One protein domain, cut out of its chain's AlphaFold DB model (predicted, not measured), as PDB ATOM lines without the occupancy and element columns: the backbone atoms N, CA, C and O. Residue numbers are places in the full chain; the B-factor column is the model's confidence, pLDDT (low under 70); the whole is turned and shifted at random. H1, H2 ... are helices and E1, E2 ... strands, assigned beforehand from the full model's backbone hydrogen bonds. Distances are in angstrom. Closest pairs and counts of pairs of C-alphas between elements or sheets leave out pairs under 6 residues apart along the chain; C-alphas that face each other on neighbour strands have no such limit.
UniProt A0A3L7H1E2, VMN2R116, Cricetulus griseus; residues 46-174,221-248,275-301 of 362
ATOM      1  N   LEU A  46     177.046 178.971 178.744       57.16
ATOM      2  CA  LEU A  46     176.530 180.163 179.389       57.16
ATOM      3  C   LEU A  46     175.886 181.056 178.326       57.16
ATOM      4  O   LEU A  46     176.577 181.544 177.438       57.16
ATOM      5  N   LYS A  47     174.569 181.282 178.409       69.31
ATOM      6  CA  LYS A  47     173.884 182.244 177.535       69.31
ATOM      7  C   LYS A  47     174.480 183.631 177.767       69.31
ATOM      8  O   LYS A  47     174.314 184.205 178.847       69.31
ATOM      9  N   ILE A  48     175.186 184.156 176.771       74.38
ATOM     10  CA  ILE A  48     175.786 185.492 176.794       74.38
ATOM     11  C   ILE A  48     174.926 186.428 175.952       74.38
ATOM     12  O   ILE A  48     174.759 186.215 174.755       74.38
ATOM     13  N   GLY A  49     174.383 187.460 176.591       78.31
ATOM     14  CA  GLY A  49     173.680 188.554 175.936       78.31
ATOM     15  C   GLY A  49     174.619 189.737 175.742       78.31
ATOM     16  O   GLY A  49     175.415 190.051 176.620       78.31
ATOM     17  N   CYS A  50     174.516 190.400 174.602       82.31
ATOM     18  CA  CYS A  50     175.254 191.593 174.243       82.31
ATOM     19  C   CYS A  50     174.298 192.750 173.967       82.31
ATOM     20  O   CYS A  50     173.191 192.574 173.447       82.31
ATOM     21  N   VAL A  51     174.758 193.947 174.305       83.19
ATOM     22  CA  VAL A  51     174.057 195.209 174.137       83.19
ATOM     23  C   VAL A  51     174.986 196.183 173.438       83.19
ATOM     24  O   VAL A  51     176.094 196.465 173.899       83.19
ATOM     25  N   PHE A  52     174.516 196.725 172.326       86.12
ATOM     26  CA  PHE A  52     175.246 197.688 171.523       86.12
ATOM     27  C   PHE A  52     174.438 198.966 171.389       86.12
ATOM     28  O   PHE A  52     173.219 198.917 171.224       86.12
ATOM     29  N   PHE A  53     175.126 200.102 171.411       82.75
ATOM     30  CA  PHE A  53     174.519 201.423 171.280       82.75
ATOM     31  C   PHE A  53     175.029 202.107 170.010       82.75
ATOM     32  O   PHE A  53     176.014 202.847 170.075       82.75
ATOM     33  N   PRO A  54     174.411 201.844 168.842       83.94
ATOM     34  CA  PRO A  54     174.732 202.574 167.630       83.94
ATOM     35  C   PRO A  54     174.425 204.061 167.794       83.94
ATOM     36  O   PRO A  54     173.399 204.465 168.345       83.94
ATOM     37  N   THR A  55     175.317 204.876 167.262       81.50
ATOM     38  CA  THR A  55     175.257 206.332 167.269       81.50
ATOM     39  C   THR A  55     175.481 206.847 165.861       81.50
ATOM     40  O   THR A  55     176.215 206.248 165.079       81.50
ATOM     41  N   ILE A  56     174.824 207.951 165.525       81.88
ATOM     42  CA  ILE A  56     174.906 208.552 164.195       81.88
ATOM     43  C   ILE A  56     175.930 209.679 164.241       81.88
ATOM     44  O   ILE A  56     175.787 210.619 165.027       81.88
ATOM     45  N   VAL A  57     176.923 209.611 163.363       80.94
ATOM     46  CA  VAL A  57     177.900 210.674 163.121       80.94
ATOM     47  C   VAL A  57     177.708 211.259 161.727       80.94
ATOM     48  O   VAL A  57     177.111 210.643 160.841       80.94
ATOM     49  N   ARG A  58     178.174 212.494 161.544       78.50
ATOM     50  CA  ARG A  58     178.071 213.203 160.270       78.50
ATOM     51  C   ARG A  58     179.309 212.937 159.422       78.50
ATOM     52  O   ARG A  58     180.421 213.133 159.899       78.50
ATOM     53  N   GLY A  59     179.089 212.616 158.151       80.81
ATOM     54  CA  GLY A  59     180.157 212.311 157.206       80.81
ATOM     55  C   GLY A  59     180.709 210.889 157.347       80.81
ATOM     56  O   GLY A  59     180.217 210.120 158.174       80.81
ATOM     57  N   PRO A  60     181.692 210.535 156.502       84.19
ATOM     58  CA  PRO A  60     182.296 209.211 156.491       84.19
ATOM     59  C   PRO A  60     183.175 208.986 157.723       84.19
ATOM     60  O   PRO A  60     183.780 209.915 158.259       84.19
ATOM     61  N   VAL A  61     183.267 207.726 158.130       85.25
ATOM     62  CA  VAL A  61     184.125 207.258 159.223       85.25
ATOM     63  C   VAL A  61     185.465 206.787 158.653       85.25
ATOM     64  O   VAL A  61     185.521 206.254 157.543       85.25
ATOM     65  N   GLU A  62     186.551 207.010 159.396       82.56
ATOM     66  CA  GLU A  62     187.889 206.541 159.023       82.56
ATOM     67  C   GLU A  62     187.931 205.012 158.923       82.56
ATOM     68  O   GLU A  62     187.259 204.301 159.673       82.56
ATOM     69  N   LYS A  63     188.734 204.488 157.995       73.69
ATOM     70  CA  LYS A  63     188.775 203.050 157.705       73.69
ATOM     71  C   LYS A  63     189.257 202.232 158.908       73.69
ATOM     72  O   LYS A  63     188.840 201.090 159.077       73.69
ATOM     73  N   GLU A  64     190.122 202.811 159.736       76.31
ATOM     74  CA  GLU A  64     190.673 202.174 160.931       76.31
ATOM     75  C   GLU A  64     189.738 202.223 162.153       76.31
ATOM     76  O   GLU A  64     189.947 201.459 163.091       76.31
ATOM     77  N   TYR A  65     188.666 203.024 162.133       80.25
ATOM     78  CA  TYR A  65     187.823 203.292 163.307       80.25
ATOM     79  C   TYR A  65     187.336 202.025 164.028       80.25
ATOM     80  O   TYR A  65     187.460 201.897 165.247       80.25
ATOM     81  N   PHE A  66     186.785 201.062 163.285       79.00
ATOM     82  CA  PHE A  66     186.283 199.823 163.882       79.00
ATOM     83  C   PHE A  66     187.410 198.909 164.363       79.00
ATOM     84  O   PHE A  66     187.229 198.213 165.358       79.00
ATOM     85  N   ASN A  67     188.575 198.936 163.710       75.12
ATOM     86  CA  ASN A  67     189.734 198.171 164.167       75.12
ATOM     87  C   ASN A  67     190.229 198.706 165.511       75.12
ATOM     88  O   ASN A  67     190.501 197.917 166.408       75.12
ATOM     89  N   ASP A  68     190.276 200.029 165.672       75.69
ATOM     90  CA  ASP A  68     190.742 200.671 166.901       75.69
ATOM     91  C   ASP A  68     189.809 200.391 168.084       75.69
ATOM     92  O   ASP A  68     190.269 200.066 169.180       75.69
ATOM     93  N   ILE A  69     188.492 200.440 167.867       74.44
ATOM     94  CA  ILE A  69     187.496 200.168 168.921       74.44
ATOM     95  C   ILE A  69     187.421 198.689 169.279       74.44
ATOM     96  O   ILE A  69     187.109 198.338 170.417       74.44
ATOM     97  N   LEU A  70     187.709 197.809 168.324       72.75
ATOM     98  CA  LEU A  70     187.766 196.375 168.563       72.75
ATOM     99  C   LEU A  70     189.149 195.909 169.044       72.75
ATOM    100  O   LEU A  70     189.323 194.721 169.306       72.75
ATOM    101  N   ASN A  71     190.121 196.807 169.224       70.00
ATOM    102  CA  ASN A  71     191.444 196.492 169.768       70.00
ATOM    103  C   ASN A  71     191.451 196.505 171.312       70.00
ATOM    104  O   ASN A  71     192.320 197.097 171.951       70.00
ATOM    105  N   VAL A  72     190.438 195.884 171.922       64.06
ATOM    106  CA  VAL A  72     190.284 195.763 173.380       64.06
ATOM    107  C   VAL A  72     190.551 194.306 173.775       64.06
ATOM    108  O   VAL A  72     190.004 193.404 173.136       64.06
ATOM    109  N   PRO A  73     191.372 194.032 174.808       56.34
ATOM    110  CA  PRO A  73     191.646 192.668 175.256       56.34
ATOM    111  C   PRO A  73     190.394 192.053 175.897       56.34
ATOM    112  O   PRO A  73     190.114 192.279 177.067       56.34
ATOM    113  N   LEU A  74     189.630 191.277 175.126       56.97
ATOM    114  CA  LEU A  74     188.341 190.715 175.544       56.97
ATOM    115  C   LEU A  74     188.301 189.183 175.448       56.97
ATOM    116  O   LEU A  74     189.078 188.591 174.696       56.97
ATOM    117  N   PRO A  75     187.369 188.521 176.165       57.50
ATOM    118  CA  PRO A  75     187.111 187.097 175.988       57.50
ATOM    119  C   PRO A  75     186.700 186.793 174.532       57.50
ATOM    120  O   PRO A  75     185.807 187.466 174.005       57.50
ATOM    121  N   PRO A  76     187.288 185.771 173.882       57.69
ATOM    122  CA  PRO A  76     187.107 185.514 172.449       57.69
ATOM    123  C   PRO A  76     185.651 185.213 172.049       57.69
ATOM    124  O   PRO A  76     185.235 185.544 170.942       57.69
ATOM    125  N   GLU A  77     184.850 184.652 172.957       59.19
ATOM    126  CA  GLU A  77     183.442 184.300 172.711       59.19
ATOM    127  C   GLU A  77     182.530 185.525 172.512       59.19
ATOM    128  O   GLU A  77     181.559 185.455 171.755       59.19
ATOM    129  N   ASN A  78     182.870 186.664 173.126       59.97
ATOM    130  CA  ASN A  78     182.091 187.908 173.051       59.97
ATOM    131  C   ASN A  78     182.454 188.744 171.819       59.97
ATOM    132  O   ASN A  78     181.681 189.595 171.377       59.97
ATOM    133  N   TYR A  79     183.637 188.496 171.258       69.62
ATOM    134  CA  TYR A  79     184.208 189.289 170.178       69.62
ATOM    135  C   TYR A  79     183.466 189.099 168.850       69.62
ATOM    136  O   TYR A  79     183.326 190.044 168.075       69.62
ATOM    137  N   LYS A  80     182.907 187.904 168.613       76.50
ATOM    138  CA  LYS A  80     182.225 187.570 167.354       76.50
ATOM    139  C   LYS A  80     181.040 188.492 167.040       76.50
ATOM    140  O   LYS A  80     180.889 188.926 165.906       76.50
ATOM    141  N   PHE A  81     180.233 188.859 168.038       79.94
ATOM    142  CA  PHE A  81     179.057 189.710 167.821       79.94
ATOM    143  C   PHE A  81     179.437 191.167 167.557       79.94
ATOM    144  O   PHE A  81     178.802 191.834 166.743       79.94
ATOM    145  N   ALA A  82     180.498 191.650 168.207       81.69
ATOM    146  CA  ALA A  82     181.030 192.984 167.965       81.69
ATOM    147  C   ALA A  82     181.682 193.095 166.579       81.69
ATOM    148  O   ALA A  82     181.488 194.101 165.900       81.69
ATOM    149  N   LEU A  83     182.385 192.047 166.132       82.81
ATOM    150  CA  LEU A  83     182.922 191.949 164.773       82.81
ATOM    151  C   LEU A  83     181.816 191.994 163.719       82.81
ATOM    152  O   LEU A  83     181.915 192.754 162.760       82.81
ATOM    153  N   VAL A  84     180.749 191.214 163.907       84.81
ATOM    154  CA  VAL A  84     179.616 191.178 162.971       84.81
ATOM    155  C   VAL A  84     178.897 192.524 162.928       84.81
ATOM    156  O   VAL A  84     178.561 193.006 161.848       84.81
ATOM    157  N   LEU A  85     178.711 193.169 164.084       87.69
ATOM    158  CA  LEU A  85     178.155 194.517 164.141       87.69
ATOM    159  C   LEU A  85     179.047 195.521 163.397       87.69
ATOM    160  O   LEU A  85     178.542 196.290 162.587       87.69
ATOM    161  N   ALA A  86     180.360 195.506 163.640       87.62
ATOM    162  CA  ALA A  86     181.307 196.384 162.956       87.62
ATOM    163  C   ALA A  86     181.307 196.168 161.440       87.62
ATOM    164  O   ALA A  86     181.258 197.140 160.692       87.62
ATOM    165  N   PHE A  87     181.295 194.910 160.997       86.75
ATOM    166  CA  PHE A  87     181.185 194.548 159.588       86.75
ATOM    167  C   PHE A  87     179.904 195.115 158.963       86.75
ATOM    168  O   PHE A  87     179.967 195.811 157.953       86.75
ATOM    169  N   ALA A  88     178.748 194.884 159.594       90.06
ATOM    170  CA  ALA A  88     177.464 195.366 159.089       90.06
ATOM    171  C   ALA A  88     177.396 196.902 159.039       90.06
ATOM    172  O   ALA A  88     176.858 197.471 158.090       90.06
ATOM    173  N   LEU A  89     177.947 197.586 160.048       90.31
ATOM    174  CA  LEU A  89     177.985 199.048 160.092       90.31
ATOM    175  C   LEU A  89     178.933 199.626 159.036       90.31
ATOM    176  O   LEU A  89     178.556 200.584 158.371       90.31
ATOM    177  N   ASP A  90     180.125 199.054 158.844       88.62
ATOM    178  CA  ASP A  90     181.047 199.445 157.767       88.62
ATOM    179  C   ASP A  90     180.404 199.257 156.385       88.62
ATOM    180  O   ASP A  90     180.465 200.158 155.549       88.62
ATOM    181  N   GLU A  91     179.720 198.134 156.161       89.69
ATOM    182  CA  GLU A  91     179.023 197.851 154.903       89.69
ATOM    183  C   GLU A  91     177.902 198.865 154.625       89.69
ATOM    184  O   GLU A  91     177.853 199.469 153.550       89.69
ATOM    185  N   VAL A  92     177.048 199.128 155.617       91.25
ATOM    186  CA  VAL A  92     175.978 200.130 155.525       91.25
ATOM    187  C   VAL A  92     176.537 201.546 155.327       91.25
ATOM    188  O   VAL A  92     176.017 202.294 154.500       91.25
ATOM    189  N   ASN A  93     177.603 201.921 156.040       91.19
ATOM    190  CA  ASN A  93     178.207 203.257 155.958       91.19
ATOM    191  C   ASN A  93     178.841 203.548 154.592       91.19
ATOM    192  O   ASN A  93     178.972 204.710 154.208       91.19
ATOM    193  N   ARG A  94     179.230 202.509 153.844       90.38
ATOM    194  CA  ARG A  94     179.744 202.635 152.472       90.38
ATOM    195  C   ARG A  94     178.649 202.847 151.434       90.38
ATOM    196  O   ARG A  94     178.979 203.159 150.291       90.38
ATOM    197  N   ASN A  95     177.380 202.681 151.803       90.62
ATOM    198  CA  ASN A  95     176.250 202.857 150.905       90.62
ATOM    199  C   ASN A  95     175.626 204.262 151.074       90.62
ATOM    200  O   ASN A  95     174.795 204.458 151.969       90.62
ATOM    201  N   PRO A  96     175.977 205.244 150.218       87.94
ATOM    202  CA  PRO A  96     175.445 206.603 150.317       87.94
ATOM    203  C   PRO A  96     173.956 206.692 149.969       87.94
ATOM    204  O   PRO A  96     173.308 207.650 150.388       87.94
ATOM    205  N   ASP A  97     173.414 205.713 149.235       89.56
ATOM    206  CA  ASP A  97     171.985 205.657 148.931       89.56
ATOM    207  C   ASP A  97     171.191 205.300 150.187       89.56
ATOM    208  O   ASP A  97     170.076 205.778 150.364       89.56
ATOM    209  N   LEU A  98     171.774 204.506 151.091       88.50
ATOM    210  CA  LEU A  98     171.141 204.116 152.345       88.50
ATOM    211  C   LEU A  98     171.364 205.167 153.442       88.50
ATOM    212  O   LEU A  98     170.403 205.603 154.071       88.50
ATOM    213  N   LEU A  99     172.606 205.622 153.640       87.31
ATOM    214  CA  LEU A  99     172.965 206.645 154.630       87.31
ATOM    215  C   LEU A  99     173.695 207.839 153.983       87.31
ATOM    216  O   LEU A  99     174.926 207.931 154.031       87.31
ATOM    217  N   PRO A 100     172.967 208.817 153.416       85.25
ATOM    218  CA  PRO A 100     173.593 209.971 152.779       85.25
ATOM    219  C   PRO A 100     174.232 210.914 153.813       85.25
ATOM    220  O   PRO A 100     173.559 211.463 154.688       85.25
ATOM    221  N   ASN A 101     175.542 211.164 153.677       83.81
ATOM    222  CA  ASN A 101     176.323 212.098 154.512       83.81
ATOM    223  C   ASN A 101     176.283 211.790 156.026       83.81
ATOM    224  O   ASN A 101     176.429 212.687 156.869       83.81
ATOM    225  N   LYS A 102     176.065 210.522 156.377       83.31
ATOM    226  CA  LYS A 102     175.998 210.028 157.752       83.31
ATOM    227  C   LYS A 102     176.701 208.685 157.841       83.31
ATOM    228  O   LYS A 102     176.857 207.979 156.852       83.31
ATOM    229  N   SER A 103     177.094 208.324 159.046       86.50
ATOM    230  CA  SER A 103     177.608 206.997 159.341       86.50
ATOM    231  C   SER A 103     177.158 206.571 160.728       86.50
ATOM    232  O   SER A 103     176.905 207.401 161.603       86.50
ATOM    233  N   LEU A 104     177.023 205.270 160.919       87.88
ATOM    234  CA  LEU A 104     176.721 204.645 162.188       87.88
ATOM    235  C   LEU A 104     178.006 204.127 162.820       87.88
ATOM    236  O   LEU A 104     178.778 203.404 162.192       87.88
ATOM    237  N   VAL A 105     178.213 204.478 164.080       84.75
ATOM    238  CA  VAL A 105     179.350 204.033 164.882       84.75
ATOM    239  C   VAL A 105     178.878 203.535 166.235       84.75
ATOM    240  O   VAL A 105     177.805 203.905 166.706       84.75
ATOM    241  N   PHE A 106     179.678 202.705 166.887       84.12
ATOM    242  CA  PHE A 106     179.419 202.234 168.243       84.12
ATOM    243  C   PHE A 106     180.713 202.247 169.048       84.12
ATOM    244  O   PHE A 106     181.800 202.255 168.474       84.12
ATOM    245  N   ASN A 107     180.573 202.222 170.370       80.94
ATOM    246  CA  ASN A 107     181.668 201.931 171.285       80.94
ATOM    247  C   ASN A 107     181.501 200.522 171.844       80.94
ATOM    248  O   ASN A 107     180.378 200.089 172.128       80.94
ATOM    249  N   PHE A 108     182.623 199.839 172.045       78.56
ATOM    250  CA  PHE A 108     182.661 198.505 172.614       78.56
ATOM    251  C   PHE A 108     183.536 198.476 173.860       78.56
ATOM    252  O   PHE A 108     184.647 198.997 173.875       78.56
ATOM    253  N   THR A 109     183.002 197.894 174.925       70.88
ATOM    254  CA  THR A 109     183.657 197.744 176.223       70.88
ATOM    255  C   THR A 109     183.375 196.348 176.768       70.88
ATOM    256  O   THR A 109     182.461 195.665 176.305       70.88
ATOM    257  N   GLU A 110     184.115 195.929 177.793       65.44
ATOM    258  CA  GLU A 110     183.952 194.597 178.397       65.44
ATOM    259  C   GLU A 110     182.538 194.352 178.946       65.44
ATOM    260  O   GLU A 110     182.061 193.221 178.950       65.44
ATOM    261  N   ASN A 111     181.832 195.421 179.325       70.56
ATOM    262  CA  ASN A 111     180.492 195.355 179.907       70.56
ATOM    263  C   ASN A 111     179.368 195.263 178.867       70.56
ATOM    264  O   ASN A 111     178.202 195.138 179.237       70.56
ATOM    265  N   ASN A 112     179.684 195.353 177.571       77.00
ATOM    266  CA  ASN A 112     178.670 195.255 176.524       77.00
ATOM    267  C   ASN A 112     178.074 193.851 176.435       77.00
ATOM    268  O   ASN A 112     176.914 193.730 176.057       77.00
ATOM    269  N   CYS A 113     178.841 192.813 176.773       78.50
ATOM    270  CA  CYS A 113     178.383 191.429 176.771       78.50
ATOM    271  C   CYS A 113     178.455 190.848 178.182       78.50
ATOM    272  O   CYS A 113     179.486 190.916 178.846       78.50
ATOM    273  N   PHE A 114     177.364 190.248 178.637       73.75
ATOM    274  CA  PHE A 114     177.197 189.737 179.994       73.75
ATOM    275  C   PHE A 114     176.470 188.395 179.966       73.75
ATOM    276  O   PHE A 114     175.764 188.052 179.015       73.75
ATOM    277  N   ARG A 115     176.601 187.618 181.042       71.69
ATOM    278  CA  ARG A 115     175.795 186.402 181.187       71.69
ATOM    279  C   ARG A 115     174.346 186.808 181.415       71.69
ATOM    280  O   ARG A 115     174.061 187.627 182.285       71.69
ATOM    281  N   VAL A 116     173.419 186.202 180.683       66.19
ATOM    282  CA  VAL A 116     171.978 186.480 180.811       66.19
ATOM    283  C   VAL A 116     171.504 186.251 182.257       66.19
ATOM    284  O   VAL A 116     170.683 187.010 182.765       66.19
ATOM    285  N   SER A 117     172.099 185.290 182.975       63.84
ATOM    286  CA  SER A 117     171.854 185.068 184.409       63.84
ATOM    287  C   SER A 117     172.300 186.230 185.307       63.84
ATOM    288  O   SER A 117     171.621 186.544 186.283       63.84
ATOM    289  N   GLN A 118     173.402 186.912 184.978       63.28
ATOM    290  CA  GLN A 118     173.844 188.110 185.702       63.28
ATOM    291  C   GLN A 118     172.865 189.269 185.487       63.28
ATOM    292  O   GLN A 118     172.552 189.979 186.441       63.28
ATOM    293  N   LEU A 119     172.326 189.424 184.272       62.09
ATOM    294  CA  LEU A 119     171.314 190.445 183.989       62.09
ATOM    295  C   LEU A 119     170.044 190.226 184.823       62.09
ATOM    296  O   LEU A 119     169.523 191.177 185.402       62.09
ATOM    297  N   TYR A 120     169.606 188.972 184.947       61.03
ATOM    298  CA  TYR A 120     168.467 188.609 185.791       61.03
ATOM    299  C   TYR A 120     168.704 188.980 187.265       61.03
ATOM    300  O   TYR A 120     167.839 189.570 187.907       61.03
ATOM    301  N   SER A 121     169.910 188.723 187.789       55.69
ATOM    302  CA  SER A 121     170.269 189.097 189.165       55.69
ATOM    303  C   SER A 121     170.328 190.615 189.395       55.69
ATOM    304  O   SER A 121     169.877 191.098 190.429       55.69
ATOM    305  N   LEU A 122     170.832 191.389 188.424       52.75
ATOM    306  CA  LEU A 122     170.847 192.854 188.496       52.75
ATOM    307  C   LEU A 122     169.425 193.421 188.499       52.75
ATOM    308  O   LEU A 122     169.142 194.336 189.268       52.75
ATOM    309  N   TYR A 123     168.536 192.851 187.683       54.16
ATOM    310  CA  TYR A 123     167.125 193.227 187.635       54.16
ATOM    311  C   TYR A 123     166.425 192.999 188.982       54.16
ATOM    312  O   TYR A 123     165.789 193.917 189.490       54.16
ATOM    313  N   GLN A 124     166.606 191.827 189.602       52.06
ATOM    314  CA  GLN A 124     166.008 191.546 190.913       52.06
ATOM    315  C   GLN A 124     166.529 192.476 192.023       52.06
ATOM    316  O   GLN A 124     165.766 192.891 192.890       52.06
ATOM    317  N   ASN A 125     167.809 192.857 191.979       42.28
ATOM    318  CA  ASN A 125     168.382 193.793 192.952       42.28
ATOM    319  C   ASN A 125     167.861 195.232 192.767       42.28
ATOM    320  O   ASN A 125     167.669 195.945 193.748       42.28
ATOM    321  N   LEU A 126     167.594 195.653 191.526       45.94
ATOM    322  CA  LEU A 126     167.001 196.961 191.206       45.94
ATOM    323  C   LEU A 126     165.539 197.088 191.668       45.94
ATOM    324  O   LEU A 126     165.057 198.200 191.859       45.94
ATOM    325  N   GLU A 127     164.843 195.964 191.853       46.16
ATOM    326  CA  GLU A 127     163.464 195.904 192.350       46.16
ATOM    327  C   GLU A 127     163.383 196.043 193.887       46.16
ATOM    328  O   GLU A 127     162.344 196.432 194.419       46.16
ATOM    329  N   GLN A 128     164.483 195.771 194.603       40.59
ATOM    330  CA  GLN A 128     164.540 195.763 196.074       40.59
ATOM    331  C   GLN A 128     165.185 197.008 196.702       40.59
ATOM    332  O   GLN A 128     165.098 197.166 197.920       40.59
ATOM    333  N   ASP A 129     165.808 197.894 195.915       37.00
ATOM    334  CA  ASP A 129     166.508 199.072 196.439       37.00
ATOM    335  C   ASP A 129     165.718 200.382 196.207       37.00
ATOM    336  O   ASP A 129     165.744 200.942 195.104       37.00
ATOM    337  N   PRO A 130     165.016 200.913 197.229       40.75
ATOM    338  CA  PRO A 130     164.284 202.174 197.126       40.75
ATOM    339  C   PRO A 130     165.188 203.415 196.986       40.75
ATOM    340  O   PRO A 130     164.668 204.500 196.719       40.75
ATOM    341  N   GLU A 131     166.515 203.302 197.148       38.34
ATOM    342  CA  GLU A 131     167.448 204.436 197.041       38.34
ATOM    343  C   GLU A 131     168.078 204.612 195.644       38.34
ATOM    344  O   GLU A 131     168.611 205.686 195.352       38.34
ATOM    345  N   ILE A 132     167.978 203.630 194.732       41.50
ATOM    346  CA  ILE A 132     168.605 203.701 193.389       41.50
ATOM    347  C   ILE A 132     167.750 204.457 192.355       41.50
ATOM    348  O   ILE A 132     168.213 204.761 191.253       41.50
ATOM    349  N   THR A 133     166.528 204.868 192.695       39.41
ATOM    350  CA  THR A 133     165.737 205.771 191.847       39.41
ATOM    351  C   THR A 133     165.812 207.205 192.361       39.41
ATOM    352  O   THR A 133     164.919 207.638 193.095       39.41
ATOM    353  N   PRO A 134     166.809 208.019 191.959       33.75
ATOM    354  CA  PRO A 134     166.649 209.449 192.100       33.75
ATOM    355  C   PRO A 134     165.461 209.847 191.218       33.75
ATOM    356  O   PRO A 134     165.559 209.865 189.991       33.75
ATOM    357  N   ASN A 135     164.355 210.227 191.861       35.56
ATOM    358  CA  ASN A 135     163.183 210.935 191.316       35.56
ATOM    359  C   ASN A 135     163.551 212.281 190.630       35.56
ATOM    360  O   ASN A 135     162.745 213.182 190.446       35.56
ATOM    361  N   TYR A 136     164.814 212.485 190.275       38.22
ATOM    362  CA  TYR A 136     165.262 213.638 189.525       38.22
ATOM    363  C   TYR A 136     166.581 213.295 188.817       38.22
ATOM    364  O   TYR A 136     167.678 213.678 189.215       38.22
ATOM    365  N   ALA A 137     166.510 212.591 187.689       36.31
ATOM    366  CA  ALA A 137     167.590 212.700 186.717       36.31
ATOM    367  C   ALA A 137     167.488 214.089 186.055       36.31
ATOM    368  O   ALA A 137     166.820 214.263 185.041       36.31
ATOM    369  N   CYS A 138     168.161 215.102 186.618       34.38
ATOM    370  CA  CYS A 138     168.245 216.456 186.033       34.38
ATOM    371  C   CYS A 138     169.005 216.507 184.690       34.38
ATOM    372  O   CYS A 138     169.170 217.580 184.106       34.38
ATOM    373  N   LYS A 139     169.483 215.364 184.182       35.78
ATOM    374  CA  LYS A 139     170.092 215.237 182.859       35.78
ATOM    375  C   LYS A 139     169.125 214.529 181.919       35.78
ATOM    376  O   LYS A 139     168.734 213.391 182.153       35.78
ATOM    377  N   LYS A 140     168.777 215.228 180.835       41.81
ATOM    378  CA  LYS A 140     168.012 214.691 179.705       41.81
ATOM    379  C   LYS A 140     168.724 213.448 179.169       41.81
ATOM    380  O   LYS A 140     169.905 213.528 178.830       41.81
ATOM    381  N   ILE A 141     168.016 212.329 179.081       43.06
ATOM    382  CA  ILE A 141     168.561 211.104 178.493       43.06
ATOM    383  C   ILE A 141     168.481 211.246 176.978       43.06
ATOM    384  O   ILE A 141     167.405 211.565 176.463       43.06
ATOM    385  N   PRO A 142     169.600 211.077 176.259       46.00
ATOM    386  CA  PRO A 142     169.580 211.131 174.809       46.00
ATOM    387  C   PRO A 142     168.708 210.000 174.258       46.00
ATOM    388  O   PRO A 142     168.596 208.932 174.858       46.00
ATOM    389  N   CYS A 143     168.100 210.228 173.099       53.50
ATOM    390  CA  CYS A 143     167.414 209.180 172.357       53.50
ATOM    391  C   CYS A 143     168.406 208.053 172.054       53.50
ATOM    392  O   CYS A 143     169.333 208.233 171.268       53.50
ATOM    393  N   LEU A 144     168.235 206.923 172.739       58.84
ATOM    394  CA  LEU A 144     169.180 205.818 172.726       58.84
ATOM    395  C   LEU A 144     168.640 204.709 171.827       58.84
ATOM    396  O   LEU A 144     167.571 204.156 172.085       58.84
ATOM    397  N   MET A 145     169.378 204.402 170.766       73.00
ATOM    398  CA  MET A 145     169.142 203.210 169.959       73.00
ATOM    399  C   MET A 145     170.003 202.092 170.510       73.00
ATOM    400  O   MET A 145     171.172 202.297 170.833       73.00
ATOM    401  N   MET A 146     169.406 200.915 170.633       79.19
ATOM    402  CA  MET A 146     170.058 199.771 171.233       79.19
ATOM    403  C   MET A 146     169.773 198.535 170.395       79.19
ATOM    404  O   MET A 146     168.620 198.260 170.065       79.19
ATOM    405  N   ILE A 147     170.830 197.806 170.061       85.75
ATOM    406  CA  ILE A 147     170.750 196.487 169.444       85.75
ATOM    407  C   ILE A 147     171.140 195.488 170.527       85.75
ATOM    408  O   ILE A 147     172.239 195.555 171.075       85.75
ATOM    409  N   THR A 148     170.215 194.593 170.861       82.94
ATOM    410  CA  THR A 148     170.410 193.533 171.851       82.94
ATOM    411  C   THR A 148     170.387 192.182 171.157       82.94
ATOM    412  O   THR A 148     169.592 191.971 170.242       82.94
ATOM    413  N   GLY A 149     171.239 191.259 171.589       75.50
ATOM    414  CA  GLY A 149     171.309 189.936 170.978       75.50
ATOM    415  C   GLY A 149     172.380 189.045 171.602       75.50
ATOM    416  O   GLY A 149     172.991 189.433 172.588       75.50
ATOM    417  N   PRO A 150     172.602 187.843 171.063       71.12
ATOM    418  CA  PRO A 150     171.730 187.209 170.075       71.12
ATOM    419  C   PRO A 150     170.440 186.656 170.705       71.12
ATOM    420  O   PRO A 150     169.432 186.486 170.030       71.12
ATOM    421  N   TYR A 151     170.440 186.423 172.020       74.19
ATOM    422  CA  TYR A 151     169.321 185.817 172.734       74.19
ATOM    423  C   TYR A 151     168.159 186.797 172.924       74.19
ATOM    424  O   TYR A 151     168.345 187.907 173.440       74.19
ATOM    425  N   TRP A 152     166.948 186.355 172.573       65.81
ATOM    426  CA  TRP A 152     165.714 187.137 172.708       65.81
ATOM    427  C   TRP A 152     165.428 187.531 174.166       65.81
ATOM    428  O   TRP A 152     164.840 188.585 174.410       65.81
ATOM    429  N   GLU A 153     165.886 186.729 175.132       66.75
ATOM    430  CA  GLU A 153     165.779 186.987 176.569       66.75
ATOM    431  C   GLU A 153     166.438 188.320 176.953       66.75
ATOM    432  O   GLU A 153     165.885 189.084 177.746       66.75
ATOM    433  N   THR A 154     167.581 188.641 176.335       71.12
ATOM    434  CA  THR A 154     168.284 189.921 176.527       71.12
ATOM    435  C   THR A 154     167.392 191.083 176.106       71.12
ATOM    436  O   THR A 154     167.215 192.047 176.849       71.12
ATOM    437  N   SER A 155     166.778 190.963 174.927       71.69
ATOM    438  CA  SER A 155     165.891 191.977 174.357       71.69
ATOM    439  C   SER A 155     164.642 192.191 175.214       71.69
ATOM    440  O   SER A 155     164.204 193.327 175.391       71.69
ATOM    441  N   VAL A 156     164.077 191.120 175.781       65.38
ATOM    442  CA  VAL A 156     162.914 191.206 176.677       65.38
ATOM    443  C   VAL A 156     163.277 191.895 177.987       65.38
ATOM    444  O   VAL A 156     162.578 192.825 178.377       65.38
ATOM    445  N   MET A 157     164.384 191.512 178.628       65.50
ATOM    446  CA  MET A 157     164.809 192.137 179.884       65.50
ATOM    447  C   MET A 157     165.096 193.629 179.720       65.50
ATOM    448  O   MET A 157     164.586 194.449 180.483       65.50
ATOM    449  N   PHE A 158     165.857 194.005 178.691       69.44
ATOM    450  CA  PHE A 158     166.168 195.410 178.440       69.44
ATOM    451  C   PHE A 158     164.941 196.230 178.054       69.44
ATOM    452  O   PHE A 158     164.825 197.388 178.456       69.44
ATOM    453  N   ARG A 159     163.999 195.641 177.312       65.31
ATOM    454  CA  ARG A 159     162.722 196.291 177.026       65.31
ATOM    455  C   ARG A 159     161.959 196.590 178.314       65.31
ATOM    456  O   ARG A 159     161.550 197.732 178.499       65.31
ATOM    457  N   THR A 160     161.803 195.604 179.193       59.91
ATOM    458  CA  THR A 160     161.108 195.778 180.475       59.91
ATOM    459  C   THR A 160     161.801 196.829 181.342       59.91
ATOM    460  O   THR A 160     161.140 197.720 181.866       59.91
ATOM    461  N   TYR A 161     163.137 196.792 181.427       63.19
ATOM    462  CA  TYR A 161     163.920 197.781 182.172       63.19
ATOM    463  C   TYR A 161     163.717 199.209 181.642       63.19
ATOM    464  O   TYR A 161     163.469 200.136 182.411       63.19
ATOM    465  N   MET A 162     163.770 199.395 180.319       60.56
ATOM    466  CA  MET A 162     163.561 200.708 179.706       60.56
ATOM    467  C   MET A 162     162.110 201.183 179.851       60.56
ATOM    468  O   MET A 162     161.882 202.368 180.082       60.56
ATOM    469  N   GLU A 163     161.125 200.283 179.762       59.47
ATOM    470  CA  GLU A 163     159.713 200.599 180.022       59.47
ATOM    471  C   GLU A 163     159.501 201.043 181.482       59.47
ATOM    472  O   GLU A 163     158.872 202.078 181.710       59.47
ATOM    473  N   PHE A 164     160.093 200.340 182.456       54.56
ATOM    474  CA  PHE A 164     160.090 200.737 183.870       54.56
ATOM    475  C   PHE A 164     160.703 202.126 184.060       54.56
ATOM    476  O   PHE A 164     160.071 203.021 184.619       54.56
ATOM    477  N   TYR A 165     161.905 202.334 183.523       52.16
ATOM    478  CA  TYR A 165     162.634 203.589 183.647       52.16
ATOM    479  C   TYR A 165     161.857 204.780 183.043       52.16
ATOM    480  O   TYR A 165     161.776 205.853 183.642       52.16
ATOM    481  N   ILE A 166     161.220 204.590 181.882       52.94
ATOM    482  CA  ILE A 166     160.375 205.608 181.235       52.94
ATOM    483  C   ILE A 166     159.105 205.896 182.053       52.94
ATOM    484  O   ILE A 166     158.664 207.047 182.111       52.94
ATOM    485  N   ASN A 167     158.506 204.880 182.679       50.66
ATOM    486  CA  ASN A 167     157.306 205.041 183.503       50.66
ATOM    487  C   ASN A 167     157.598 205.783 184.816       50.66
ATOM    488  O   ASN A 167     156.821 206.666 185.181       50.66
ATOM    489  N   GLN A 168     158.743 205.518 185.458       47.38
ATOM    490  CA  GLN A 168     159.213 206.280 186.627       47.38
ATOM    491  C   GLN A 168     159.353 207.778 186.317       47.38
ATOM    492  O   GLN A 168     159.015 208.623 187.137       47.38
ATOM    493  N   GLN A 169     159.783 208.135 185.101       46.41
ATOM    494  CA  GLN A 169     159.875 209.537 184.677       46.41
ATOM    495  C   GLN A 169     158.519 210.195 184.366       46.41
ATOM    496  O   GLN A 169     158.460 211.416 184.207       46.41
ATOM    497  N   ARG A 170     157.434 209.416 184.229       41.50
ATOM    498  CA  ARG A 170     156.105 209.899 183.810       41.50
ATOM    499  C   ARG A 170     155.083 210.046 184.937       41.50
ATOM    500  O   ARG A 170     154.102 210.755 184.728       41.50
ATOM    501  N   MET A 171     155.267 209.388 186.079       29.80
ATOM    502  CA  MET A 171     154.211 209.204 187.082       29.80
ATOM    503  C   MET A 171     154.546 209.854 188.429       29.80
ATOM    504  O   MET A 171     155.659 209.740 188.932       29.80
ATOM    505  N   ASN A 172     153.534 210.471 189.050       34.84
ATOM    506  CA  ASN A 172     153.480 210.607 190.509       34.84
ATOM    507  C   ASN A 172     153.201 209.212 191.125       34.84
ATOM    508  O   ASN A 172     152.470 208.434 190.510       34.84
ATOM    509  N   PRO A 173     153.697 208.885 192.332       33.88
ATOM    510  CA  PRO A 173     153.946 207.501 192.782       33.88
ATOM    511  C   PRO A 173     152.739 206.578 193.080       33.88
ATOM    512  O   PRO A 173     152.923 205.585 193.777       33.88
ATOM    513  N   VAL A 174     151.505 206.880 192.658       35.59
ATOM    514  CA  VAL A 174     150.296 206.313 193.310       35.59
ATOM    515  C   VAL A 174     149.507 205.283 192.484       35.59
ATOM    516  O   VAL A 174     148.682 204.580 193.055       35.59
ATOM    517  N   ASP A 221     181.644 181.467 158.271       50.97
ATOM    518  CA  ASP A 221     180.228 181.658 157.978       50.97
ATOM    519  C   ASP A 221     179.492 182.243 159.194       50.97
ATOM    520  O   ASP A 221     179.710 181.843 160.341       50.97
ATOM    521  N   PHE A 222     178.594 183.203 158.952       55.78
ATOM    522  CA  PHE A 222     177.760 183.768 160.013       55.78
ATOM    523  C   PHE A 222     176.897 182.675 160.648       55.78
ATOM    524  O   PHE A 222     176.151 181.977 159.966       55.78
ATOM    525  N   SER A 223     176.939 182.573 161.978       68.88
ATOM    526  CA  SER A 223     175.925 181.816 162.713       68.88
ATOM    527  C   SER A 223     174.554 182.482 162.555       68.88
ATOM    528  O   SER A 223     174.490 183.701 162.389       68.88
ATOM    529  N   ASP A 224     173.464 181.724 162.710       69.25
ATOM    530  CA  ASP A 224     172.086 182.256 162.676       69.25
ATOM    531  C   ASP A 224     171.943 183.505 163.580       69.25
ATOM    532  O   ASP A 224     171.516 184.573 163.145       69.25
ATOM    533  N   ASP A 225     172.461 183.399 164.805       72.69
ATOM    534  CA  ASP A 225     172.550 184.469 165.808       72.69
ATOM    535  C   ASP A 225     173.303 185.732 165.340       72.69
ATOM    536  O   ASP A 225     172.968 186.857 165.709       72.69
ATOM    537  N   SER A 226     174.361 185.550 164.548       77.25
ATOM    538  CA  SER A 226     175.174 186.646 164.013       77.25
ATOM    539  C   SER A 226     174.458 187.312 162.837       77.25
ATOM    540  O   SER A 226     174.466 188.537 162.706       77.25
ATOM    541  N   TYR A 227     173.774 186.517 162.016       80.81
ATOM    542  CA  TYR A 227     172.984 187.010 160.894       80.81
ATOM    543  C   TYR A 227     171.809 187.884 161.344       80.81
ATOM    544  O   TYR A 227     171.484 188.874 160.687       80.81
ATOM    545  N   ASP A 228     171.217 187.595 162.503       83.44
ATOM    546  CA  ASP A 228     170.190 188.452 163.097       83.44
ATOM    547  C   ASP A 228     170.732 189.842 163.480       83.44
ATOM    548  O   ASP A 228     170.056 190.846 163.245       83.44
ATOM    549  N   ILE A 229     171.970 189.940 163.988       85.88
ATOM    550  CA  ILE A 229     172.628 191.234 164.263       85.88
ATOM    551  C   ILE A 229     172.880 191.996 162.959       85.88
ATOM    552  O   ILE A 229     172.576 193.188 162.874       85.88
ATOM    553  N   TYR A 230     173.385 191.310 161.931       86.62
ATOM    554  CA  TYR A 230     173.588 191.890 160.602       86.62
ATOM    555  C   TYR A 230     172.279 192.465 160.035       86.62
ATOM    556  O   TYR A 230     172.205 193.643 159.676       86.62
ATOM    557  N   ASN A 231     171.202 191.677 160.056       89.00
ATOM    558  CA  ASN A 231     169.887 192.113 159.588       89.00
ATOM    559  C   ASN A 231     169.294 193.242 160.450       89.00
ATOM    560  O   ASN A 231     168.592 194.106 159.919       89.00
ATOM    561  N   ALA A 232     169.581 193.282 161.755       89.56
ATOM    562  CA  ALA A 232     169.155 194.369 162.637       89.56
ATOM    563  C   ALA A 232     169.819 195.708 162.275       89.56
ATOM    564  O   ALA A 232     169.146 196.742 162.279       89.56
ATOM    565  N   VAL A 233     171.106 195.699 161.911       91.50
ATOM    566  CA  VAL A 233     171.817 196.898 161.435       91.50
ATOM    567  C   VAL A 233     171.229 197.398 160.119       91.50
ATOM    568  O   VAL A 233     170.939 198.588 159.992       91.50
ATOM    569  N   TYR A 234     170.967 196.497 159.171       91.62
ATOM    570  CA  TYR A 234     170.301 196.863 157.922       91.62
ATOM    571  C   TYR A 234     168.898 197.428 158.147       91.62
ATOM    572  O   TYR A 234     168.536 198.447 157.560       91.62
ATOM    573  N   ALA A 235     168.113 196.822 159.039       90.56
ATOM    574  CA  ALA A 235     166.791 197.329 159.380       90.56
ATOM    575  C   ALA A 235     166.857 198.734 159.986       90.56
ATOM    576  O   ALA A 235     166.057 199.597 159.621       90.56
ATOM    577  N   LEU A 236     167.829 198.985 160.868       88.56
ATOM    578  CA  LEU A 236     168.084 200.314 161.413       88.56
ATOM    579  C   LEU A 236     168.418 201.311 160.296       88.56
ATOM    580  O   LEU A 236     167.822 202.385 160.243       88.56
ATOM    581  N   ALA A 237     169.314 200.946 159.384       90.75
ATOM    582  CA  ALA A 237     169.729 201.795 158.275       90.75
ATOM    583  C   ALA A 237     168.572 202.140 157.323       90.75
ATOM    584  O   ALA A 237     168.358 203.310 157.017       90.75
ATOM    585  N   HIS A 238     167.759 201.152 156.937       90.38
ATOM    586  CA  HIS A 238     166.551 201.374 156.137       90.38
ATOM    587  C   HIS A 238     165.519 202.240 156.862       90.38
ATOM    588  O   HIS A 238     164.883 203.091 156.245       90.38
ATOM    589  N   THR A 239     165.371 202.065 158.177       86.50
ATOM    590  CA  THR A 239     164.461 202.899 158.971       86.50
ATOM    591  C   THR A 239     164.947 204.349 159.002       86.50
ATOM    592  O   THR A 239     164.151 205.266 158.818       86.50
ATOM    593  N   LEU A 240     166.254 204.572 159.186       85.00
ATOM    594  CA  LEU A 240     166.863 205.903 159.141       85.00
ATOM    595  C   LEU A 240     166.690 206.563 157.771       85.00
ATOM    596  O   LEU A 240     166.297 207.725 157.713       85.00
ATOM    597  N   HIS A 241     166.922 205.811 156.697       88.31
ATOM    598  CA  HIS A 241     166.727 206.274 155.328       88.31
ATOM    599  C   HIS A 241     165.291 206.757 155.084       88.31
ATOM    600  O   HIS A 241     165.067 207.879 154.638       88.31
ATOM    601  N   GLU A 242     164.303 205.942 155.450       84.81
ATOM    602  CA  GLU A 242     162.887 206.274 155.290       84.81
ATOM    603  C   GLU A 242     162.478 207.493 156.136       84.81
ATOM    604  O   GLU A 242     161.706 208.346 155.694       84.81
ATOM    605  N   MET A 243     163.027 207.632 157.347       79.38
ATOM    606  CA  MET A 243     162.806 208.833 158.155       79.38
ATOM    607  C   MET A 243     163.432 210.089 157.539       79.38
ATOM    608  O   MET A 243     162.858 211.171 157.670       79.38
ATOM    609  N   ASP A 244     164.595 209.967 156.898       77.00
ATOM    610  CA  ASP A 244     165.245 211.082 156.211       77.00
ATOM    611  C   ASP A 244     164.422 211.539 155.002       77.00
ATOM    612  O   ASP A 244     164.199 212.741 154.843       77.00
ATOM    613  N   LEU A 245     163.891 210.601 154.211       79.50
ATOM    614  CA  LEU A 245     162.983 210.909 153.101       79.50
ATOM    615  C   LEU A 245     161.755 211.697 153.581       79.50
ATOM    616  O   LEU A 245     161.446 212.761 153.044       79.50
ATOM    617  N   GLN A 246     161.116 211.249 154.667       71.56
ATOM    618  CA  GLN A 246     159.956 211.934 155.252       71.56
ATOM    619  C   GLN A 246     160.273 213.361 155.739       71.56
ATOM    620  O   GLN A 246     159.400 214.232 155.735       71.56
ATOM    621  N   GLN A 247     161.510 213.632 156.172       62.53
ATOM    622  CA  GLN A 247     161.929 214.975 156.589       62.53
ATOM    623  C   GLN A 247     162.169 215.915 155.403       62.53
ATOM    624  O   GLN A 247     161.827 217.096 155.504       62.53
ATOM    625  N   VAL A 248     162.722 215.410 154.293       57.12
ATOM    626  CA  VAL A 248     162.981 216.198 153.073       57.12
ATOM    627  C   VAL A 248     161.675 216.706 152.455       57.12
ATOM    628  O   VAL A 248     161.609 217.869 152.063       57.12
ATOM    629  N   PRO A 275     160.251 211.475 167.755       55.09
ATOM    630  CA  PRO A 275     161.246 210.750 166.959       55.09
ATOM    631  C   PRO A 275     161.324 209.250 167.273       55.09
ATOM    632  O   PRO A 275     161.449 208.436 166.364       55.09
ATOM    633  N   VAL A 276     161.207 208.853 168.547       55.84
ATOM    634  CA  VAL A 276     161.263 207.435 168.961       55.84
ATOM    635  C   VAL A 276     160.005 206.680 168.518       55.84
ATOM    636  O   VAL A 276     160.084 205.557 168.018       55.84
ATOM    637  N   PHE A 277     158.830 207.299 168.657       57.28
ATOM    638  CA  PHE A 277     157.569 206.742 168.170       57.28
ATOM    639  C   PHE A 277     157.525 206.699 166.641       57.28
ATOM    640  O   PHE A 277     157.033 205.714 166.086       57.28
ATOM    641  N   GLN A 278     158.066 207.712 165.959       64.38
ATOM    642  CA  GLN A 278     158.206 207.728 164.504       64.38
ATOM    643  C   GLN A 278     159.117 206.588 164.039       64.38
ATOM    644  O   GLN A 278     158.677 205.768 163.238       64.38
ATOM    645  N   MET A 279     160.306 206.448 164.631       73.94
ATOM    646  CA  MET A 279     161.243 205.357 164.349       73.94
ATOM    647  C   MET A 279     160.590 203.983 164.530       73.94
ATOM    648  O   MET A 279     160.600 203.167 163.617       73.94
ATOM    649  N   ASN A 280     159.939 203.730 165.671       74.19
ATOM    650  CA  ASN A 280     159.237 202.465 165.920       74.19
ATOM    651  C   ASN A 280     158.101 202.214 164.906       74.19
ATOM    652  O   ASN A 280     157.858 201.083 164.489       74.19
ATOM    653  N   THR A 281     157.394 203.270 164.494       75.25
ATOM    654  CA  THR A 281     156.312 203.176 163.502       75.25
ATOM    655  C   THR A 281     156.842 202.812 162.120       75.25
ATOM    656  O   THR A 281     156.211 202.010 161.430       75.25
ATOM    657  N   VAL A 282     157.980 203.384 161.722       79.81
ATOM    658  CA  VAL A 282     158.649 203.076 160.454       79.81
ATOM    659  C   VAL A 282     159.255 201.675 160.507       79.81
ATOM    660  O   VAL A 282     158.973 200.861 159.627       79.81
ATOM    661  N   LEU A 283     159.968 201.334 161.585       83.50
ATOM    662  CA  LEU A 283     160.591 200.022 161.771       83.50
ATOM    663  C   LEU A 283     159.561 198.896 161.632       83.50
ATOM    664  O   LEU A 283     159.754 197.980 160.843       83.50
ATOM    665  N   LYS A 284     158.399 199.002 162.290       80.88
ATOM    666  CA  LYS A 284     157.302 198.015 162.189       80.88
ATOM    667  C   LYS A 284     156.694 197.863 160.793       80.88
ATOM    668  O   LYS A 284     155.894 196.958 160.581       80.88
ATOM    669  N   LYS A 285     156.986 198.766 159.862       81.56
ATOM    670  CA  LYS A 285     156.527 198.701 158.467       81.56
ATOM    671  C   LYS A 285     157.658 198.357 157.501       81.56
ATOM    672  O   LYS A 285     157.391 198.160 156.322       81.56
ATOM    673  N   THR A 286     158.894 198.296 157.992       81.81
ATOM    674  CA  THR A 286     160.084 198.147 157.164       81.81
ATOM    675  C   THR A 286     160.176 196.722 156.627       81.81
ATOM    676  O   THR A 286     160.113 195.742 157.376       81.81
ATOM    677  N   GLN A 287     160.333 196.623 155.312       87.12
ATOM    678  CA  GLN A 287     160.612 195.392 154.589       87.12
ATOM    679  C   GLN A 287     161.657 195.714 153.524       87.12
ATOM    680  O   GLN A 287     161.485 196.662 152.762       87.12
ATOM    681  N   PHE A 288     162.732 194.939 153.484       86.56
ATOM    682  CA  PHE A 288     163.827 195.138 152.541       86.56
ATOM    683  C   PHE A 288     164.452 193.797 152.165       86.56
ATOM    684  O   PHE A 288     164.212 192.777 152.817       86.56
ATOM    685  N   THR A 289     165.254 193.811 151.109       86.12
ATOM    686  CA  THR A 289     166.097 192.684 150.722       86.12
ATOM    687  C   THR A 289     167.529 193.044 151.077       86.12
ATOM    688  O   THR A 289     168.003 194.110 150.683       86.12
ATOM    689  N   ASN A 290     168.196 192.207 151.867       83.81
ATOM    690  CA  ASN A 290     169.583 192.448 152.242       83.81
ATOM    691  C   ASN A 290     170.535 192.149 151.055       83.81
ATOM    692  O   ASN A 290     170.107 191.554 150.062       83.81
ATOM    693  N   PRO A 291     171.820 192.544 151.121       83.44
ATOM    694  CA  PRO A 291     172.789 192.303 150.044       83.44
ATOM    695  C   PRO A 291     172.983 190.833 149.658       83.44
ATOM    696  O   PRO A 291     173.363 190.544 148.526       83.44
ATOM    697  N   VAL A 292     172.702 189.909 150.579       82.31
ATOM    698  CA  VAL A 292     172.770 188.458 150.346       82.31
ATOM    699  C   VAL A 292     171.579 187.965 149.504       82.31
ATOM    700  O   VAL A 292     171.659 186.913 148.876       82.31
ATOM    701  N   GLY A 293     170.499 188.748 149.417       79.06
ATOM    702  CA  GLY A 293     169.286 188.427 148.661       79.06
ATOM    703  C   GLY A 293     168.109 187.976 149.528       79.06
ATOM    704  O   GLY A 293     167.032 187.696 148.996       79.06
ATOM    705  N   ASP A 294     168.266 187.954 150.852       81.44
ATOM    706  CA  ASP A 294     167.212 187.546 151.775       81.44
ATOM    707  C   ASP A 294     166.242 188.684 152.067       81.44
ATOM    708  O   ASP A 294     166.618 189.837 152.285       81.44
ATOM    709  N   THR A 295     164.953 188.349 152.120       81.94
ATOM    710  CA  THR A 295     163.908 189.310 152.480       81.94
ATOM    711  C   THR A 295     163.760 189.387 153.997       81.94
ATOM    712  O   THR A 295     163.313 188.436 154.639       81.94
ATOM    713  N   VAL A 296     164.057 190.552 154.567       84.25
ATOM    714  CA  VAL A 296     163.868 190.854 155.987       84.25
ATOM    715  C   VAL A 296     162.574 191.646 156.153       84.25
ATOM    716  O   VAL A 296     162.357 192.666 155.498       84.25
ATOM    717  N   ASN A 297     161.695 191.176 157.039       82.94
ATOM    718  CA  ASN A 297     160.396 191.791 157.283       82.94
ATOM    719  C   ASN A 297     160.190 192.059 158.776       82.94
ATOM    720  O   ASN A 297     160.052 191.126 159.567       82.94
ATOM    721  N   MET A 298     160.121 193.339 159.139       81.88
ATOM    722  CA  MET A 298     159.888 193.790 160.513       81.88
ATOM    723  C   MET A 298     158.394 193.970 160.841       81.88
ATOM    724  O   MET A 298     158.027 194.300 161.974       81.88
ATOM    725  N   ASN A 299     157.501 193.731 159.875       72.06
ATOM    726  CA  ASN A 299     156.059 193.826 160.068       72.06
ATOM    727  C   ASN A 299     155.493 192.628 160.836       72.06
ATOM    728  O   ASN A 299     155.257 191.552 160.289       72.06
ATOM    729  N   GLN A 300     155.159 192.865 162.104       59.81
ATOM    730  CA  GLN A 300     154.565 191.873 163.007       59.81
ATOM    731  C   GLN A 300     153.152 191.406 162.603       59.81
ATOM    732  O   GLN A 300     152.675 190.404 163.130       59.81
ATOM    733  N   LYS A 301     152.446 192.112 161.703       56.44
ATOM    734  CA  LYS A 301     151.086 191.723 161.271       56.44
ATOM    735  C   LYS A 301     151.078 190.640 160.189       56.44
ATOM    736  O   LYS A 301     150.046 190.002 159.987       56.44
TER     737      LYS A 301
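What this domain is: This is residues 46 to 174, 221 to 248 and 275 to 301 of the 362 residues of the protein "VMN2R116" of Cricetulus griseus (UniProt A0A3L7H1E2). A small sheet of three strands, E4, E1 and E5, lies in the middle between two pairs of helices, H2 and H5 over one face and H3 and H4 over the other, three layers in all. E1 runs on into E2, which pairs with E3 in a two-stranded ribbon beyond one end of the sheet; the hairpin E6 and E7 and the helix H6 pack on H5, short H1 is near H2, and a long loop, whose first part at residues 129 to 132 stands free, leads from H3 back to E5. The printed part has 184 residues with six named helices and seven named strands, in the order E1 E2 H1 H2 E3 E4 H3 E5 H4 H5 H6 E6 E7, mixed helices and strands by class. The sheets, in the orders E4 - E1 - E5, E2 - E3 and E6 - E7, are antiparallel throughout. The whole is compact, with a radius of gyration of the C-alphas of 17.7 A and spans of 49 by 42 by 34 A.

Where its parts are: E1, residues 48 to 52, is the longest strand, 13.3 A from C-alpha 48 at (175.786, 185.492, 176.794) to C-alpha 52. Its neighbours are E4, residues 113 to 115, and E5, residues 147 to 149. H2 is residues 76 to 93, 25.8 A, and H5 is residues 224 to 248, 36.4 A, from C-alpha 224 at (172.086, 182.256, 162.676). H3 is residues 116 to 128, 19.4 A, and H4 is residues 152 to 168, 24.5 A. E2 is residues 55 to 58, E3 residues 102 to 105, H1 residues 65 to 69 and H6 residues 275 to 283, 11.9 A. E6 is residues 287 to 289, and E7, residues 295 to 297, ends at C-alpha 297 at (160.396, 191.791, 157.283).

How they stand to each other: E1 is the inner strand, with staggered pairing: its residues 48 to 50 pair with E4, N 49 to O 114 at 2.9 A, and its residues 50 to 52 with E5, N 50 to O 149 at 2.7 A. E4, H3 and E5 form a split strand-helix-strand unit, two strands running the same way with E1 between them, and its crossover is right-handed. H2 is on this sheet at a height of 10.9 A, and H4 is on the opposite face at 12.1 A. H3 touches H4 at a shallow tilt of 21 degrees, the same way, closest at the C-alphas of Val 116 and Thr 154, 6.6 A. H5 touches H2 with residues 226 to 237 alone, at a shallow tilt of 30 degrees, the same way; the closest C-alphas, of Ala 88 and Tyr 230, are 5.4 A apart. H6 touches H5 at a steep tilt of 62 degrees, opposite ways, closest at the C-alphas of Thr 239 and Leu 283, 5.6 A. The C-alphas of Asn 231 in H5 and Val 296 in E7 are 7.1 A apart; in the hairpin E6 and E7, N 296 and O 288 are 2.8 A apart. E2 and E3 have N 55 and O 105 at 2.7 A. H1 is close to H2 but not clearly touching, with the C-alphas of Phe 66 and Ala 86 6.1 A apart. Every O i to N i+4 pair is within hydrogen-bond range in H1, H4 and H6, against 11 of 14 in H2, 8 of 9 in H3 and 20 of 21 in H5.

The domain as a whole: The C-alphas farthest apart, of Lys 63 and Val 174, are 52.5 A apart. Residues 175 to 220 are not printed, with 52.5 A between C-alphas 174 and 221, nor are residues 249 to 274, with 15.0 A between C-alphas 248 and 275. Of the links printed whole, H3 to E5 is long, with 18 residues. The mean pLDDT of the printed part is 70.4, and 73 residues are under 70, among them residues 116 to 144 and 156 to 174.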